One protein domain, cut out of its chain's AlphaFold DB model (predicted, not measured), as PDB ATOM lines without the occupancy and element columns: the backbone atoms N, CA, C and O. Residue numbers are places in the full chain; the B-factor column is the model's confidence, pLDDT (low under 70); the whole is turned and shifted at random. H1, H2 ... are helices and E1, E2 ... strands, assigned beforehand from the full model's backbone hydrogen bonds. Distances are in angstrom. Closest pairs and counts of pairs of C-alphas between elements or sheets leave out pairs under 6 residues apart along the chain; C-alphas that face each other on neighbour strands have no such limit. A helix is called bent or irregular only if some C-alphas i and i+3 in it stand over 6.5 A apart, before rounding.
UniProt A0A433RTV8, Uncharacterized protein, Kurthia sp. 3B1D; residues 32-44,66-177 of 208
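AT A GLANCE: This is residues 32 to 44 and 66 to 177 of the 208 residues of an uncharacterized protein of Kurthia sp. 3B1D (UniProt A0A433RTV8). Picture one long, twisted wall of eight antiparallel strands that forks at its longest strand, E4: E3, E2 and E1 follow on one side of it, while on the other side E5 pairs with its bent end and E6, E8 and E7 carry on from its first part. H2 stands up from the wall over E6 and sticks out with residues 170 to 175, followed by 176 and 177, and the small helix H1 only grazes the sheet. The printed part has 125 residues, with elements in the order E1 E2 E3 E4 E5 E6 H1 E7 E8 H2, and its class is mixed, helices and strands. The whole is compact, with a radius of gyration of the C-alphas of 15.9 A, and spans 47 by 32 by 26 A.

IN THESE COORDINATES: Start at Asn 32 and read on to C-alpha 39 at (167.860, 149.767, 158.136), where strand E1, residues 39 to 44, begins. After the cut, find E2 at residues 68 to 74, 20.2 A from first to last C-alpha, and E3 at residues 79 to 87, 25.9 A long. E4, residues 95 to 107, starts at C-alpha 95, (156.474, 143.259, 177.282), and is 31.6 A long; it bends by 68 degrees at residue 104. Next come E5, residues 111 to 115, and E6, residues 122 to 128, 19.6 A long. Helix H1 takes residues 139 to 147, 12.0 A, and is followed by E7, residues 151 to 155, and E8, residues 159 to 163. Helix H2, residues 165 to 175, is 15.3 A long and ends at C-alpha 175, (142.651, 135.196, 155.428).

HOW THE PARTS SIT: Begin at the edge strand E1, antiparallel to E2 at 155 degrees, and find N 41 and O 72 within hydrogen-bond range at 2.8 A. E2 to E5 form a meander, each strand the antiparallel neighbour of the one before, and each step in it is a hairpin. Between E2 and E3 look at N 71 and O 83, 2.8 A; between E3 and E4, at N 84 and O 99, 2.8 A. E4 has three neighbours, with E3 on one side and E5 and E6 on the other side. The pairing is staggered: E5 lies beside residues 104 to 107, with N 115 and O 104 at 2.7 A, and E6 beside residues 96 to 102, with N 100 and O 124 at 2.8 A. E5 and E6 are apart. E8 is antiparallel to E6 at 157 degrees, with N 127 and O 160 at 2.8 A. The hairpin of E7 and E8 has N 161 and O 154 at 2.8 A, and E7, like E5, is an edge strand. H2 is on the sheet over E6, at a height over the sheet of 11.2 A, and stands up from it at 62 degrees; the closest C-alphas of E6 and H2 are those of Tyr 123 and Thr 165, 4.6 A. H1 only grazes the sheet, with its residues 141 to 146, and is apart from H2. In H1 each O i to N i+4 pair is within hydrogen-bond range; in H2, 6 of 7 are.

THE WHOLE: The two C-alphas farthest apart are those of Asp 108 and Asp 132, 48.4 A. Residues 45 to 65 are not printed, and C-alphas 44 and 66 stand 8.1 A apart across the cut, on the link from E1 to E2. Of the links that are printed whole, none is long. The mean pLDDT of the printed part is 86.8; look for values under 70 at residue 66, residues 116 to 120 and residues 172 to 175.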
ATOM      1  N   ASN A  32     169.863 142.528 144.095       73.12
ATOM      2  CA  ASN A  32     168.731 143.474 144.053       73.12
ATOM      3  C   ASN A  32     168.216 143.961 145.424       73.12
ATOM      4  O   ASN A  32     167.011 144.089 145.637       73.12
ATOM      5  N   VAL A  33     169.129 144.257 146.351       84.50
ATOM      6  CA  VAL A  33     168.845 145.107 147.517       84.50
ATOM      7  C   VAL A  33     169.565 146.435 147.331       84.50
ATOM      8  O   VAL A  33     170.798 146.473 147.295       84.50
ATOM      9  N   ASP A  34     168.812 147.529 147.229       87.69
ATOM     10  CA  ASP A  34     169.391 148.866 147.311       87.69
ATOM     11  C   ASP A  34     169.716 149.204 148.774       87.69
ATOM     12  O   ASP A  34     168.853 149.207 149.657       87.69
ATOM     13  N   THR A  35     170.996 149.465 149.036       86.06
ATOM     14  CA  THR A  35     171.520 149.672 150.385       86.06
ATOM     15  C   THR A  35     171.085 150.975 151.037       86.06
ATOM     16  O   THR A  35     171.163 151.065 152.260       86.06
ATOM     17  N   GLN A  36     170.627 151.976 150.278       89.00
ATOM     18  CA  GLN A  36     170.160 153.228 150.889       89.00
ATOM     19  C   GLN A  36     168.904 153.008 151.758       89.00
ATOM     20  O   GLN A  36     168.710 153.680 152.775       89.00
ATOM     21  N   TYR A  37     168.112 151.987 151.420       90.44
ATOM     22  CA  TYR A  37     166.875 151.610 152.105       90.44
ATOM     23  C   TYR A  37     167.059 150.518 153.171       90.44
ATOM     24  O   TYR A  37     166.114 150.171 153.875       90.44
ATOM     25  N   VAL A  38     168.276 149.998 153.352       92.50
ATOM     26  CA  VAL A  38     168.605 149.065 154.444       92.50
ATOM     27  C   VAL A  38     168.564 149.805 155.778       92.50
ATOM     28  O   VAL A  38     169.108 150.907 155.897       92.50
ATOM     29  N   GLY A  39     167.948 149.203 156.792       94.50
ATOM     30  CA  GLY A  39     167.860 149.767 158.136       94.50
ATOM     31  C   GLY A  39     166.717 149.191 158.960       94.50
ATOM     32  O   GLY A  39     166.053 148.243 158.547       94.50
ATOM     33  N   SER A  40     166.529 149.777 160.137       97.38
ATOM     34  CA  SER A  40     165.409 149.509 161.032       97.38
ATOM     35  C   SER A  40     164.343 150.568 160.802       97.38
ATOM     36  O   SER A  40     164.701 151.726 160.664       97.38
ATOM     37  N   TYR A  41     163.075 150.177 160.781       97.19
ATOM     38  CA  TYR A  41     161.936 151.069 160.625       97.19
ATOM     39  C   TYR A  41     160.927 150.784 161.734       97.19
ATOM     40  O   TYR A  41     160.492 149.645 161.880       97.19
ATOM     41  N   THR A  42     160.561 151.792 162.511       95.94
ATOM     42  CA  THR A  42     159.647 151.684 163.654       95.94
ATOM     43  C   THR A  42     158.279 152.217 163.268       95.94
ATOM     44  O   THR A  42     158.186 153.238 162.592       95.94
ATOM     45  N   LEU A  43     157.218 151.522 163.667       95.19
ATOM     46  CA  LEU A  43     155.841 151.928 163.414       95.19
ATOM     47  C   LEU A  43     155.544 153.255 164.117       95.19
ATOM     48  O   LEU A  43     155.736 153.375 165.324       95.19
ATOM     49  N   MET A  44     155.054 154.225 163.351       93.44
ATOM     50  CA  MET A  44     154.731 155.570 163.836       93.44
ATOM     51  C   MET A  44     153.239 155.854 163.815       93.44
ATOM     52  O   MET A  44     152.729 156.588 164.652       93.44
ATOM     53  N   LEU A  66     149.137 154.002 169.492       66.69
ATOM     54  CA  LEU A  66     149.398 152.589 169.227       66.69
ATOM     55  C   LEU A  66     149.437 151.785 170.532       66.69
ATOM     56  O   LEU A  66     150.234 152.052 171.427       66.69
ATOM     57  N   ALA A  67     148.604 150.745 170.618       72.94
ATOM     58  CA  ALA A  67     148.566 149.827 171.763       72.94
ATOM     59  C   ALA A  67     149.642 148.719 171.708       72.94
ATOM     60  O   ALA A  67     149.643 147.810 172.536       72.94
ATOM     61  N   TYR A  68     150.521 148.760 170.707       84.94
ATOM     62  CA  TYR A  68     151.617 147.819 170.493       84.94
ATOM     63  C   TYR A  68     152.741 148.525 169.723       84.94
ATOM     64  O   TYR A  68     152.500 149.552 169.087       84.94
ATOM     65  N   ALA A  69     153.957 147.982 169.762       90.19
ATOM     66  CA  ALA A  69     155.064 148.474 168.941       90.19
ATOM     67  C   ALA A  69     155.353 147.494 167.802       90.19
ATOM     68  O   ALA A  69     155.213 146.281 167.961       90.19
ATOM     69  N   GLU A  70     155.780 148.008 166.652       94.62
ATOM     70  CA  GLU A  70     156.206 147.177 165.528       94.62
ATOM     71  C   GLU A  70     157.469 147.745 164.892       94.62
ATOM     72  O   GLU A  70     157.634 148.961 164.769       94.62
ATOM     73  N   LYS A  71     158.376 146.853 164.501       96.31
ATOM     74  CA  LYS A  71     159.654 147.195 163.887       96.31
ATOM     75  C   LYS A  71     159.935 146.273 162.711       96.31
ATOM     76  O   LYS A  71     159.917 145.054 162.855       96.31
ATOM     77  N   ILE A  72     160.304 146.866 161.583       97.50
ATOM     78  CA  ILE A  72     160.762 146.162 160.389       97.50
ATOM     79  C   ILE A  72     162.260 146.389 160.212       97.50
ATOM     80  O   ILE A  72     162.723 147.521 160.098       97.50
ATOM     81  N   GLU A  73     163.032 145.313 160.122       96.75
ATOM     82  CA  GLU A  73     164.440 145.354 159.745       96.75
ATOM     83  C   GLU A  73     164.606 144.877 158.302       96.75
ATOM     84  O   GLU A  73     164.349 143.717 157.977       96.75
ATOM     85  N   LEU A  74     165.093 145.770 157.443       94.38
ATOM     86  CA  LEU A  74     165.514 145.458 156.082       94.38
ATOM     87  C   LEU A  74     167.027 145.287 156.076       94.38
ATOM     88  O   LEU A  74     167.767 146.271 156.159       94.38
ATOM     89  N   LYS A  75     167.512 144.046 156.000       92.38
ATOM     90  CA  LYS A  75     168.947 143.738 156.094       92.38
ATOM     91  C   LYS A  75     169.609 143.694 154.721       92.38
ATOM     92  O   LYS A  75     168.998 143.341 153.716       92.38
ATOM     93  N   LYS A  76     170.903 144.027 154.669       90.81
ATOM     94  CA  LYS A  76     171.686 144.064 153.416       90.81
ATOM     95  C   LYS A  76     171.816 142.695 152.738       90.81
ATOM     96  O   LYS A  76     172.026 142.627 151.531       90.81
ATOM     97  N   ASN A  77     171.725 141.614 153.505       87.69
ATOM     98  CA  ASN A  77     171.761 140.254 152.975       87.69
ATOM     99  C   ASN A  77     170.443 139.834 152.300       87.69
ATOM    100  O   ASN A  77     170.439 138.806 151.635       87.69
ATOM    101  N   GLY A  78     169.379 140.640 152.388       88.38
ATOM    102  CA  GLY A  78     168.060 140.295 151.862       88.38
ATOM    103  C   GLY A  78     167.126 139.664 152.878       88.38
ATOM    104  O   GLY A  78     166.077 139.179 152.477       88.38
ATOM    105  N   ASP A  79     167.466 139.687 154.167       90.19
ATOM    106  CA  ASP A  79     166.541 139.262 155.215       90.19
ATOM    107  C   ASP A  79     165.604 140.413 155.588       90.19
ATOM    108  O   ASP A  79     166.039 141.532 155.887       90.19
ATOM    109  N   TYR A  80     164.315 140.110 155.594       92.88
ATOM    110  CA  TYR A  80     163.258 140.924 156.164       92.88
ATOM    111  C   TYR A  80     162.905 140.349 157.531       92.88
ATOM    112  O   TYR A  80     162.649 139.150 157.654       92.88
ATOM    113  N   VAL A  81     162.887 141.196 158.557       95.44
ATOM    114  CA  VAL A  81     162.447 140.802 159.899       95.44
ATOM    115  C   VAL A  81     161.358 141.756 160.353       95.44
ATOM    116  O   VAL A  81     161.639 142.937 160.528       95.44
ATOM    117  N   ASN A  82     160.138 141.264 160.555       95.19
ATOM    118  CA  ASN A  82     159.087 142.031 161.222       95.19
ATOM    119  C   ASN A  82     158.961 141.572 162.669       95.19
ATOM    120  O   ASN A  82     158.890 140.373 162.925       95.19
ATOM    121  N   ILE A  83     158.937 142.514 163.600       96.38
ATOM    122  CA  ILE A  83     158.865 142.272 165.034       96.38
ATOM    123  C   ILE A  83     157.682 143.064 165.572       96.38
ATOM    124  O   ILE A  83     157.689 144.290 165.503       96.38
ATOM    125  N   ILE A  84     156.698 142.371 166.137       94.19
ATOM    126  CA  ILE A  84     155.518 142.959 166.773       94.19
ATOM    127  C   ILE A  84     155.609 142.691 168.273       94.19
ATOM    128  O   ILE A  84     155.738 141.540 168.692       94.19
ATOM    129  N   GLN A  85     155.535 143.743 169.078       93.50
ATOM    130  CA  GLN A  85     155.737 143.710 170.521       93.50
ATOM    131  C   GLN A  85     154.464 144.138 171.237       93.50
ATOM    132  O   GLN A  85     153.932 145.223 170.993       93.50
ATOM    133  N   PHE A  86     153.998 143.283 172.141       90.50
ATOM    134  CA  PHE A  86     152.809 143.516 172.945       90.50
ATOM    135  C   PHE A  86     153.192 143.745 174.402       90.50
ATOM    136  O   PHE A  86     153.974 142.990 174.995       90.50
ATOM    137  N   TYR A  87     152.598 144.785 174.973       88.00
ATOM    138  CA  TYR A  87     152.862 145.256 176.322       88.00
ATOM    139  C   TYR A  87     151.615 145.114 177.184       88.00
ATOM    140  O   TYR A  87     150.495 145.164 176.679       88.00
ATOM    141  N   ASP A  88     151.823 144.913 178.482       82.69
ATOM    142  CA  ASP A  88     150.742 144.732 179.462       82.69
ATOM    143  C   ASP A  88     149.866 145.993 179.580       82.69
ATOM    144  O   ASP A  88     148.663 145.928 179.827       82.69
ATOM    145  N   ASP A  89     150.468 147.160 179.344       77.25
ATOM    146  CA  ASP A  89     149.797 148.448 179.371       77.25
ATOM    147  C   ASP A  89     150.444 149.474 178.417       77.25
ATOM    148  O   ASP A  89     151.416 149.210 177.706       77.25
ATOM    149  N   GLN A  90     149.877 150.682 178.423       72.19
ATOM    150  CA  GLN A  90     150.308 151.816 177.602       72.19
ATOM    151  C   GLN A  90     151.657 152.417 178.036       72.19
ATOM    152  O   GLN A  90     152.194 153.254 177.316       72.19
ATOM    153  N   SER A  91     152.215 152.026 179.191       80.06
ATOM    154  CA  SER A  91     153.550 152.480 179.611       80.06
ATOM    155  C   SER A  91     154.662 151.837 178.782       80.06
ATOM    156  O   SER A  91     155.775 152.356 178.746       80.06
ATOM    157  N   GLN A  92     154.361 150.715 178.113       80.50
ATOM    158  CA  GLN A  92     155.312 149.915 177.337       80.50
ATOM    159  C   GLN A  92     156.529 149.428 178.148       80.50
ATOM    160  O   GLN A  92     157.536 149.002 177.584       80.50
ATOM    161  N   GLU A  93     156.444 149.432 179.480       81.75
ATOM    162  CA  GLU A  93     157.542 148.984 180.343       81.75
ATOM    163  C   GLU A  93     157.636 147.455 180.405       81.75
ATOM    164  O   GLU A  93     158.726 146.895 180.545       81.75
ATOM    165  N   LYS A  94     156.496 146.761 180.283       85.69
ATOM    166  CA  LYS A  94     156.400 145.315 180.507       85.69
ATOM    167  C   LYS A  94     155.878 144.584 179.270       85.69
ATOM    168  O   LYS A  94     154.674 144.461 179.055       85.69
ATOM    169  N   MET A  95     156.798 144.082 178.450       90.38
ATOM    170  CA  MET A  95     156.474 143.259 177.282       90.38
ATOM    171  C   MET A  95     156.063 141.853 177.725       90.38
ATOM    172  O   MET A  95     156.810 141.203 178.455       90.38
ATOM    173  N   TYR A  96     154.900 141.372 177.285       91.00
ATOM    174  CA  TYR A  96     154.445 140.007 177.583       91.00
ATOM    175  C   TYR A  96     154.608 139.057 176.391       91.00
ATOM    176  O   TYR A  96     154.710 137.842 176.581       91.00
ATOM    177  N   GLN A  97     154.652 139.594 175.169       91.69
ATOM    178  CA  GLN A  97     154.726 138.807 173.943       91.69
ATOM    179  C   GLN A  97     155.465 139.561 172.834       91.69
ATOM    180  O   GLN A  97     155.238 140.749 172.620       91.69
ATOM    181  N   GLU A  98     156.288 138.838 172.080       93.81
ATOM    182  CA  GLU A  98     156.886 139.293 170.825       93.81
ATOM    183  C   GLU A  98     156.566 138.272 169.725       93.81
ATOM    184  O   GLU A  98     156.715 137.067 169.937       93.81
ATOM    185  N   ILE A  99     156.105 138.732 168.562       92.75
ATOM    186  CA  ILE A  99     155.932 137.910 167.357       92.75
ATOM    187  C   ILE A  99     156.968 138.366 166.341       92.75
ATOM    188  O   ILE A  99     157.042 139.553 166.030       92.75
ATOM    189  N   ILE A 100     157.743 137.424 165.814       95.12
ATOM    190  CA  ILE A 100     158.792 137.695 164.841       95.12
ATOM    191  C   ILE A 100     158.512 136.910 163.572       95.12
ATOM    192  O   ILE A 100     158.387 135.689 163.606       95.12
ATOM    193  N   GLN A 101     158.444 137.620 162.458       92.88
ATOM    194  CA  GLN A 101     158.365 137.067 161.117       92.88
ATOM    195  C   GLN A 101     159.706 137.272 160.427       92.88
ATOM    196  O   GLN A 101     160.229 138.386 160.387       92.88
ATOM    197  N   TYR A 102     160.228 136.203 159.849       91.62
ATOM    198  CA  TYR A 102     161.420 136.221 159.019       91.62
ATOM    199  C   TYR A 102     161.027 135.844 157.597       91.62
ATOM    200  O   TYR A 102     160.421 134.796 157.400       91.62
ATOM    201  N   ASP A 103     161.407 136.672 156.628       89.62
ATOM    202  CA  ASP A 103     161.245 136.416 155.196       89.62
ATOM    203  C   ASP A 103     162.516 136.806 154.435       89.62
ATOM    204  O   ASP A 103     163.356 137.564 154.923       89.62
ATOM    205  N   GLY A 104     162.622 136.357 153.185       88.56
ATOM    206  CA  GLY A 104     163.510 136.987 152.209       88.56
ATOM    207  C   GLY A 104     162.856 138.219 151.576       88.56
ATOM    208  O   GLY A 104     161.641 138.254 151.387       88.56
ATOM    209  N   TYR A 105     163.635 139.218 151.165       89.31
ATOM    210  CA  TYR A 105     163.135 140.344 150.375       89.31
ATOM    211  C   TYR A 105     164.117 140.836 149.310       89.31
ATOM    212  O   TYR A 105     165.326 140.612 149.355       89.31
ATOM    213  N   THR A 106     163.558 141.567 148.349       91.12
ATOM    214  CA  THR A 106     164.285 142.422 147.402       91.12
ATOM    215  C   THR A 106     163.649 143.807 147.383       91.12
ATOM    216  O   THR A 106     162.510 143.974 147.833       91.12
ATOM    217  N   ASN A 107     164.365 144.812 146.877       89.25
ATOM    218  CA  ASN A 107     163.779 146.128 146.647       89.25
ATOM    219  C   ASN A 107     164.348 146.796 145.388       89.25
ATOM    220  O   ASN A 107     165.513 146.606 145.043       89.25
ATOM    221  N   ASP A 108     163.516 147.583 144.708       85.50
ATOM    222  CA  ASP A 108     163.879 148.359 143.511       85.50
ATOM    223  C   ASP A 108     164.090 149.856 143.823       85.50
ATOM    224  O   ASP A 108     164.026 150.704 142.933       85.50
ATOM    225  N   GLY A 109     164.300 150.182 145.102       80.94
ATOM    226  CA  GLY A 109     164.360 151.545 145.621       80.94
ATOM    227  C   GLY A 109     163.002 152.228 145.815       80.94
ATOM    228  O   GLY A 109     162.940 153.355 146.296       80.94
ATOM    229  N   LYS A 110     161.894 151.562 145.479       86.94
ATOM    230  CA  LYS A 110     160.539 152.082 145.705       86.94
ATOM    231  C   LYS A 110     159.619 151.055 146.338       86.94
ATOM    232  O   LYS A 110     158.856 151.386 147.233       86.94
ATOM    233  N   ASN A 111     159.685 149.816 145.891       92.12
ATOM    234  CA  ASN A 111     158.858 148.712 146.332       92.12
ATOM    235  C   ASN A 111     159.720 147.700 147.076       92.12
ATOM    236  O   ASN A 111     160.853 147.417 146.682       92.12
ATOM    237  N   VAL A 112     159.154 147.127 148.131       92.62
ATOM    238  CA  VAL A 112     159.725 145.985 148.839       92.62
ATOM    239  C   VAL A 112     158.931 144.753 148.428       92.62
ATOM    240  O   VAL A 112     157.711 144.689 148.594       92.62
ATOM    241  N   HIS A 113     159.627 143.768 147.872       91.19
ATOM    242  CA  HIS A 113     159.042 142.503 147.453       91.19
ATOM    243  C   HIS A 113     159.494 141.400 148.399       91.19
ATOM    244  O   HIS A 113     160.655 140.989 148.362       91.19
ATOM    245  N   LEU A 114     158.565 140.928 149.231       88.62
ATOM    246  CA  LEU A 114     158.781 139.773 150.095       88.62
ATOM    247  C   LEU A 114     158.767 138.491 149.260       88.62
ATOM    248  O   LEU A 114     157.924 138.303 148.379       88.62
ATOM    249  N   THR A 115     159.713 137.609 149.540       81.31
ATOM    250  CA  THR A 115     159.816 136.283 148.938       81.31
ATOM    251  C   THR A 115     159.049 135.324 149.832       81.31
ATOM    252  O   THR A 115     159.596 134.745 150.758       81.31
ATOM    253  N   THR A 116     157.747 135.201 149.583       64.94
ATOM    254  CA  THR A 116     156.826 134.405 150.409       64.94
ATOM    255  C   THR A 116     156.792 132.933 149.979       64.94
ATOM    256  O   THR A 116     155.716 132.353 149.802       64.94
ATOM    257  N   THR A 117     157.946 132.327 149.710       61.38
ATOM    258  CA  THR A 117     158.046 130.869 149.562       61.38
ATOM    259  C   THR A 117     157.942 130.238 150.947       61.38
ATOM    260  O   THR A 117     158.541 130.719 151.904       61.38
ATOM    261  N   THR A 118     157.163 129.161 151.075       56.34
ATOM    262  CA  THR A 118     156.905 128.483 152.362       56.34
ATOM    263  C   THR A 118     158.164 127.987 153.069       56.34
ATOM    264  O   THR A 118     158.119 127.767 154.272       56.34
ATOM    265  N   ASP A 119     159.262 127.821 152.332       57.72
ATOM    266  CA  ASP A 119     160.535 127.324 152.859       57.72
ATOM    267  C   ASP A 119     161.394 128.440 153.486       57.72
ATOM    268  O   ASP A 119     162.284 128.148 154.282       57.72
ATOM    269  N   ASP A 120     161.119 129.708 153.155       63.94
ATOM    270  CA  ASP A 120     161.905 130.866 153.603       63.94
ATOM    271  C   ASP A 120     161.174 131.719 154.652       63.94
ATOM    272  O   ASP A 120     161.816 132.507 155.348       63.94
ATOM    273  N   ASN A 121     159.853 131.547 154.791       79.19
ATOM    274  CA  ASN A 121     159.069 132.232 155.813       79.19
ATOM    275  C   ASN A 121     159.046 131.428 157.119       79.19
ATOM    276  O   ASN A 121     158.556 130.296 157.156       79.19
ATOM    277  N   THR A 122     159.518 132.038 158.207       89.88
ATOM    278  CA  THR A 122     159.398 131.466 159.554       89.88
ATOM    279  C   THR A 122     158.801 132.466 160.532       89.88
ATOM    280  O   THR A 122     159.086 133.661 160.469       89.88
ATOM    281  N   TYR A 123     158.005 131.954 161.470       91.44
ATOM    282  CA  TYR A 123     157.426 132.729 162.559       91.44
ATOM    283  C   TYR A 123     157.865 132.175 163.915       91.44
ATOM    284  O   TYR A 123     157.719 130.978 164.197       91.44
ATOM    285  N   GLU A 124     158.338 133.070 164.774       94.25
ATOM    286  CA  GLU A 124     158.639 132.816 166.178       94.25
ATOM    287  C   GLU A 124     157.715 133.655 167.064       94.25
ATOM    288  O   GLU A 124     157.411 134.807 166.762       94.25
ATOM    289  N   LEU A 125     157.278 133.081 168.179       94.31
ATOM    290  CA  LEU A 125     156.643 133.813 169.265       94.31
ATOM    291  C   LEU A 125     157.509 133.688 170.511       94.31
ATOM    292  O   LEU A 125     157.778 132.572 170.949       94.31
ATOM    293  N   LYS A 126     157.880 134.810 171.126       94.81
ATOM    294  CA  LYS A 126     158.468 134.835 172.469       94.81
ATOM    295  C   LYS A 126     157.411 135.230 173.486       94.81
ATOM    296  O   LYS A 126     156.818 136.299 173.383       94.81
ATOM    297  N   ALA A 127     157.185 134.370 174.470       93.75
ATOM    298  CA  ALA A 127     156.320 134.626 175.611       93.75
ATOM    299  C   ALA A 127     157.199 134.960 176.822       93.75
ATOM    300  O   ALA A 127     158.002 134.131 177.256       93.75
ATOM    301  N   TYR A 128     157.085 136.181 177.338       93.75
ATOM    302  CA  TYR A 128     157.953 136.688 178.403       93.75
ATOM    303  C   TYR A 128     157.502 136.217 179.786       93.75
ATOM    304  O   TYR A 128     156.330 135.901 180.001       93.75
ATOM    305  N   LYS A 129     158.452 136.147 180.720       93.06
ATOM    306  CA  LYS A 129     158.261 135.621 182.075       93.06
ATOM    307  C   LYS A 129     158.284 136.722 183.131       93.06
ATOM    308  O   LYS A 129     159.019 137.698 183.017       93.06
ATOM    309  N   ASN A 130     157.503 136.519 184.184       90.38
ATOM    310  CA  ASN A 130     157.637 137.223 185.451       90.38
ATOM    311  C   ASN A 130     158.932 136.798 186.167       90.38
ATOM    312  O   ASN A 130     159.561 135.800 185.816       90.38
ATOM    313  N   GLU A 131     159.300 137.527 187.224       91.44
ATOM    314  CA  GLU A 131     160.487 137.231 188.045       91.44
ATOM    315  C   GLU A 131     160.446 135.839 188.697       91.44
ATOM    316  O   GLU A 131     161.489 135.230 188.925       91.44
ATOM    317  N   ASP A 132     159.249 135.313 188.968       92.06
ATOM    318  CA  ASP A 132     159.042 133.968 189.514       92.06
ATOM    319  C   ASP A 132     159.157 132.848 188.459       92.06
ATOM    320  O   ASP A 132     159.035 131.666 188.787       92.06
ATOM    321  N   GLY A 133     159.401 133.207 187.194       88.56
ATOM    322  CA  GLY A 133     159.526 132.290 186.064       88.56
ATOM    323  C   GLY A 133     158.200 131.882 185.417       88.56
ATOM    324  O   GLY A 133     158.226 131.163 184.415       88.56
ATOM    325  N   SER A 134     157.052 132.329 185.938       89.31
ATOM    326  CA  SER A 134     155.750 132.137 185.288       89.31
ATOM    327  C   SER A 134     155.634 132.998 184.030       89.31
ATOM    328  O   SER A 134     156.180 134.096 183.972       89.31
ATOM    329  N   LEU A 135     154.918 132.523 183.009       89.50
ATOM    330  CA  LEU A 135     154.670 133.326 181.811       89.50
ATOM    331  C   LEU A 135     153.717 134.484 182.126       89.50
ATOM    332  O   LEU A 135     152.729 134.314 182.836       89.50
ATOM    333  N   MET A 136     154.024 135.662 181.586       89.19
ATOM    334  CA  MET A 136     153.190 136.858 181.707       89.19
ATOM    335  C   MET A 136     151.920 136.765 180.863       89.19
ATOM    336  O   MET A 136     150.893 137.329 181.225       89.19
ATOM    337  N   MET A 137     151.981 136.041 179.743       83.19
ATOM    338  CA  MET A 137     150.796 135.698 178.966       83.19
ATOM    339  C   MET A 137     149.846 134.845 179.819       83.19
ATOM    340  O   MET A 137     150.280 133.935 180.526       83.19
ATOM    341  N   ASN A 138     148.539 135.107 179.727       77.25
ATOM    342  CA  ASN A 138     147.551 134.308 180.445       77.25
ATOM    343  C   ASN A 138     147.581 132.827 180.006       77.25
ATOM    344  O   ASN A 138     147.937 132.484 178.875       77.25
ATOM    345  N   TYR A 139     147.187 131.931 180.917       70.81
ATOM    346  CA  TYR A 139     147.202 130.483 180.669       70.81
ATOM    347  C   TYR A 139     146.398 130.091 179.419       70.81
ATOM    348  O   TYR A 139     146.835 129.238 178.648       70.81
ATOM    349  N   ASP A 140     145.261 130.750 179.185       78.81
ATOM    350  CA  ASP A 140     144.405 130.491 178.025       78.81
ATOM    351  C   ASP A 140     145.088 130.848 176.698       78.81
ATOM    352  O   ASP A 140     144.948 130.105 175.729       78.81
ATOM    353  N   GLY A 141     145.865 131.936 176.647       77.31
ATOM    354  CA  GLY A 141     146.634 132.336 175.468       77.31
ATOM    355  C   GLY A 141     147.741 131.336 175.141       77.31
ATOM    356  O   GLY A 141     147.857 130.894 173.997       77.31
ATOM    357  N   LEU A 142     148.488 130.889 176.155       80.25
ATOM    358  CA  LEU A 142     149.514 129.855 175.983       80.25
ATOM    359  C   LEU A 142     148.907 128.519 175.548       80.25
ATOM    360  O   LEU A 142     149.428 127.850 174.654       80.25
ATOM    361  N   LYS A 143     147.798 128.120 176.173       83.56
ATOM    362  CA  LYS A 143     147.104 126.884 175.826       83.56
ATOM    363  C   LYS A 143     146.589 126.928 174.393       83.56
ATOM    364  O   LYS A 143     146.824 125.983 173.649       83.56
ATOM    365  N   GLN A 144     145.944 128.022 173.986       82.88
ATOM    366  CA  GLN A 144     145.512 128.201 172.601       82.88
ATOM    367  C   GLN A 144     146.689 128.133 171.635       82.88
ATOM    368  O   GLN A 144     146.554 127.524 170.579       82.88
ATOM    369  N   LEU A 145     147.835 128.716 171.983       83.06
ATOM    370  CA  LEU A 145     149.038 128.665 171.157       83.06
ATOM    371  C   LEU A 145     149.513 127.217 170.937       83.06
ATOM    372  O   LEU A 145     149.744 126.796 169.804       83.06
ATOM    373  N   GLN A 146     149.603 126.436 172.014       84.19
ATOM    374  CA  GLN A 146     150.028 125.033 171.970       84.19
ATOM    375  C   GLN A 146     149.004 124.126 171.276       84.19
ATOM    376  O   GLN A 146     149.379 123.318 170.427       84.19
ATOM    377  N   ASP A 147     147.712 124.295 171.571       87.38
ATOM    378  CA  ASP A 147     146.613 123.552 170.932       87.38
ATOM    379  C   ASP A 147     146.572 123.801 169.409       87.38
ATOM    380  O   ASP A 147     146.058 122.988 168.640       87.38
ATOM    381  N   ASN A 148     147.157 124.913 168.965       83.88
ATOM    382  CA  ASN A 148     147.288 125.311 167.572       83.88
ATOM    383  C   ASN A 148     148.582 124.834 166.886       83.88
ATOM    384  O   ASN A 148     148.827 125.203 165.737       83.88
ATOM    385  N   GLY A 149     149.376 123.986 167.543       85.56
ATOM    386  CA  GLY A 149     150.558 123.352 166.952       85.56
ATOM    387  C   GLY A 149     151.866 124.116 167.153       85.56
ATOM    388  O   GLY A 149     152.864 123.781 166.519       85.56
ATOM    389  N   ALA A 150     151.896 125.125 168.026       91.00
ATOM    390  CA  ALA A 150     153.145 125.784 168.383       91.00
ATOM    391  C   ALA A 150     154.087 124.840 169.141       91.00
ATOM    392  O   ALA A 150     153.667 124.102 170.035       91.00
ATOM    393  N   THR A 151     155.380 124.905 168.830       92.44
ATOM    394  CA  THR A 151     156.402 124.039 169.438       92.44
ATOM    395  C   THR A 151     157.439 124.866 170.178       92.44
ATOM    396  O   THR A 151     157.980 125.813 169.621       92.44
ATOM    397  N   LEU A 152     157.717 124.528 171.442       93.44
ATOM    398  CA  LEU A 152     158.761 125.194 172.225       93.44
ATOM    399  C   LEU A 152     160.131 124.891 171.602       93.44
ATOM    400  O   LEU A 152     160.521 123.727 171.511       93.44
ATOM    401  N   THR A 153     160.859 125.927 171.200       95.25
ATOM    402  CA  THR A 153     162.185 125.809 170.573       95.25
ATOM    403  C   THR A 153     163.309 126.222 171.508       95.25
ATOM    404  O   THR A 153     164.398 125.655 171.446       95.25
ATOM    405  N   ASN A 154     163.058 127.192 172.386       95.06
ATOM    406  CA  ASN A 154     164.036 127.683 173.344       95.06
ATOM    407  C   ASN A 154     163.340 128.144 174.628       95.06
ATOM    408  O   ASN A 154     162.234 128.675 174.587       95.06
ATOM    409  N   SER A 155     164.000 127.972 175.768       94.94
ATOM    410  CA  SER A 155     163.511 128.433 177.064       94.94
ATOM    411  C   SER A 155     164.641 129.120 177.810       94.94
ATOM    412  O   SER A 155     165.716 128.551 178.000       94.94
ATOM    413  N   THR A 156     164.406 130.361 178.219       95.19
ATOM    414  CA  THR A 156     165.369 131.189 178.949       95.19
ATOM    415  C   THR A 156     164.775 131.652 180.279       95.19
ATOM    416  O   THR A 156     163.604 131.401 180.578       95.19
ATOM    417  N   ALA A 157     165.572 132.360 181.083       93.81
ATOM    418  CA  ALA A 157     165.070 133.030 182.282       93.81
ATOM    419  C   ALA A 157     164.061 134.150 181.957       93.81
ATOM    420  O   ALA A 157     163.221 134.466 182.788       93.81
ATOM    421  N   THR A 158     164.126 134.734 180.756       94.44
ATOM    422  CA  THR A 158     163.349 135.926 180.382       94.44
ATOM    423  C   THR A 158     162.122 135.595 179.537       94.44
ATOM    424  O   THR A 158     161.105 136.270 179.645       94.44
ATOM    425  N   TYR A 159     162.200 134.567 178.694       94.88
ATOM    426  CA  TYR A 159     161.114 134.169 177.801       94.88
ATOM    427  C   TYR A 159     161.203 132.695 177.399       94.88
ATOM    428  O   TYR A 159     162.280 132.089 177.434       94.88
ATOM    429  N   ASP A 160     160.071 132.158 176.956       94.69
ATOM    430  CA  ASP A 160     159.967 130.929 176.171       94.69
ATOM    431  C   ASP A 160     159.700 131.283 174.706       94.69
ATOM    432  O   ASP A 160     158.820 132.091 174.418       94.69
ATOM    433  N   ALA A 161     160.474 130.713 173.783       95.06
ATOM    434  CA  ALA A 161     160.295 130.899 172.349       95.06
ATOM    435  C   ALA A 161     159.630 129.677 171.725       95.06
ATOM    436  O   ALA A 161     160.009 128.533 171.993       95.06
ATOM    437  N   TYR A 162     158.658 129.940 170.864       94.62
ATOM    438  CA  TYR A 162     157.864 128.942 170.178       94.62
ATOM    439  C   TYR A 162     157.958 129.147 168.671       94.62
ATOM    440  O   TYR A 162     157.753 130.257 168.180       94.62
ATOM    441  N   ASN A 163     158.189 128.072 167.922       94.19
ATOM    442  CA  ASN A 163     157.957 128.080 166.484       94.19
ATOM    443  C   ASN A 163     156.454 127.945 166.230       94.19
ATOM    444  O   ASN A 163     155.819 126.980 166.665       94.19
ATOM    445  N   VAL A 164     155.901 128.929 165.522       91.88
ATOM    446  CA  VAL A 164     154.469 129.063 165.216       91.88
ATOM    447  C   VAL A 164     154.213 129.103 163.703       91.88
ATOM    448  O   VAL A 164     153.118 129.446 163.258       91.88
ATOM    449  N   THR A 165     155.218 128.733 162.904       89.75
ATOM    450  CA  THR A 165     155.228 128.860 161.439       89.75
ATOM    451  C   THR A 165     154.080 128.104 160.781       89.75
ATOM    452  O   THR A 165     153.354 128.670 159.967       89.75
ATOM    453  N   GLU A 166     153.869 126.835 161.146       85.69
ATOM    454  CA  GLU A 166     152.802 126.018 160.551       85.69
ATOM    455  C   GLU A 166     151.414 126.612 160.811       85.69
ATOM    456  O   GLU A 166     150.576 126.688 159.906       85.69
ATOM    457  N   TRP A 167     151.184 127.082 162.038       84.31
ATOM    458  CA  TRP A 167     149.928 127.710 162.419       84.31
ATOM    459  C   TRP A 167     149.690 129.017 161.660       84.31
ATOM    460  O   TRP A 167     148.610 129.206 161.092       84.31
ATOM    461  N   TYR A 168     150.695 129.895 161.597       83.12
ATOM    462  CA  TYR A 168     150.593 131.149 160.850       83.12
ATOM    463  C   TYR A 168     150.356 130.901 159.364       83.12
ATOM    464  O   TYR A 168     149.445 131.493 158.793       83.12
ATOM    465  N   ASN A 169     151.082 129.972 158.742       79.50
ATOM    466  CA  ASN A 169     150.910 129.654 157.325       79.50
ATOM    467  C   ASN A 169     149.504 129.118 157.019       79.50
ATOM    468  O   ASN A 169     148.881 129.529 156.035       79.50
ATOM    469  N   LYS A 170     148.952 128.262 157.888       78.56
ATOM    470  CA  LYS A 170     147.579 127.755 157.757       78.56
ATOM    471  C   LYS A 170     146.534 128.876 157.826       78.56
ATOM    472  O   LYS A 170     145.562 128.845 157.070       78.56
ATOM    473  N   ASN A 171     146.716 129.846 158.719       74.38
ATOM    474  CA  ASN A 171     145.756 130.934 158.923       74.38
ATOM    475  C   ASN A 171     145.939 132.091 157.931       74.38
ATOM    476  O   ASN A 171     144.955 132.615 157.420       74.38
ATOM    477  N   ASN A 172     147.161 132.445 157.545       69.56
ATOM    478  CA  ASN A 172     147.390 133.445 156.499       69.56
ATOM    479  C   ASN A 172     146.803 132.994 155.155       69.56
ATOM    480  O   ASN A 172     146.150 133.779 154.462       69.56
ATOM    481  N   ALA A 173     146.932 131.706 154.816       65.12
ATOM    482  CA  ALA A 173     146.285 131.145 153.632       65.12
ATOM    483  C   ALA A 173     144.747 131.264 153.677       65.12
ATOM    484  O   ALA A 173     144.104 131.405 152.631       65.12
ATOM    485  N   SER A 174     144.140 131.236 154.869       65.44
ATOM    486  CA  SER A 174     142.686 131.352 155.034       65.44
ATOM    487  C   SER A 174     142.194 132.803 154.979       65.44
ATOM    488  O   SER A 174     141.101 133.045 154.456       65.44
ATOM    489  N   GLN A 175     143.009 133.772 155.413       66.88
ATOM    490  CA  GLN A 175     142.651 135.196 155.428       66.88
ATOM    491  C   GLN A 175     142.572 135.843 154.035       66.88
ATOM    492  O   GLN A 175     141.915 136.875 153.874       66.88
ATOM    493  N   LYS A 176     143.172 135.228 153.002       79.25
ATOM    494  CA  LYS A 176     143.169 135.737 151.611       79.25
ATOM    495  C   LYS A 176     143.539 137.225 151.545       79.25
ATOM    496  O   LYS A 176     142.863 138.010 150.870       79.25
ATOM    497  N   SER A 177     144.573 137.609 152.285       85.69
ATOM    498  CA  SER A 177     145.054 138.981 152.327       85.69
ATOM    499  C   SER A 177     145.937 139.301 151.118       85.69
ATOM    500  O   SER A 177     146.481 138.424 150.446       85.69
TER     501      SER A 177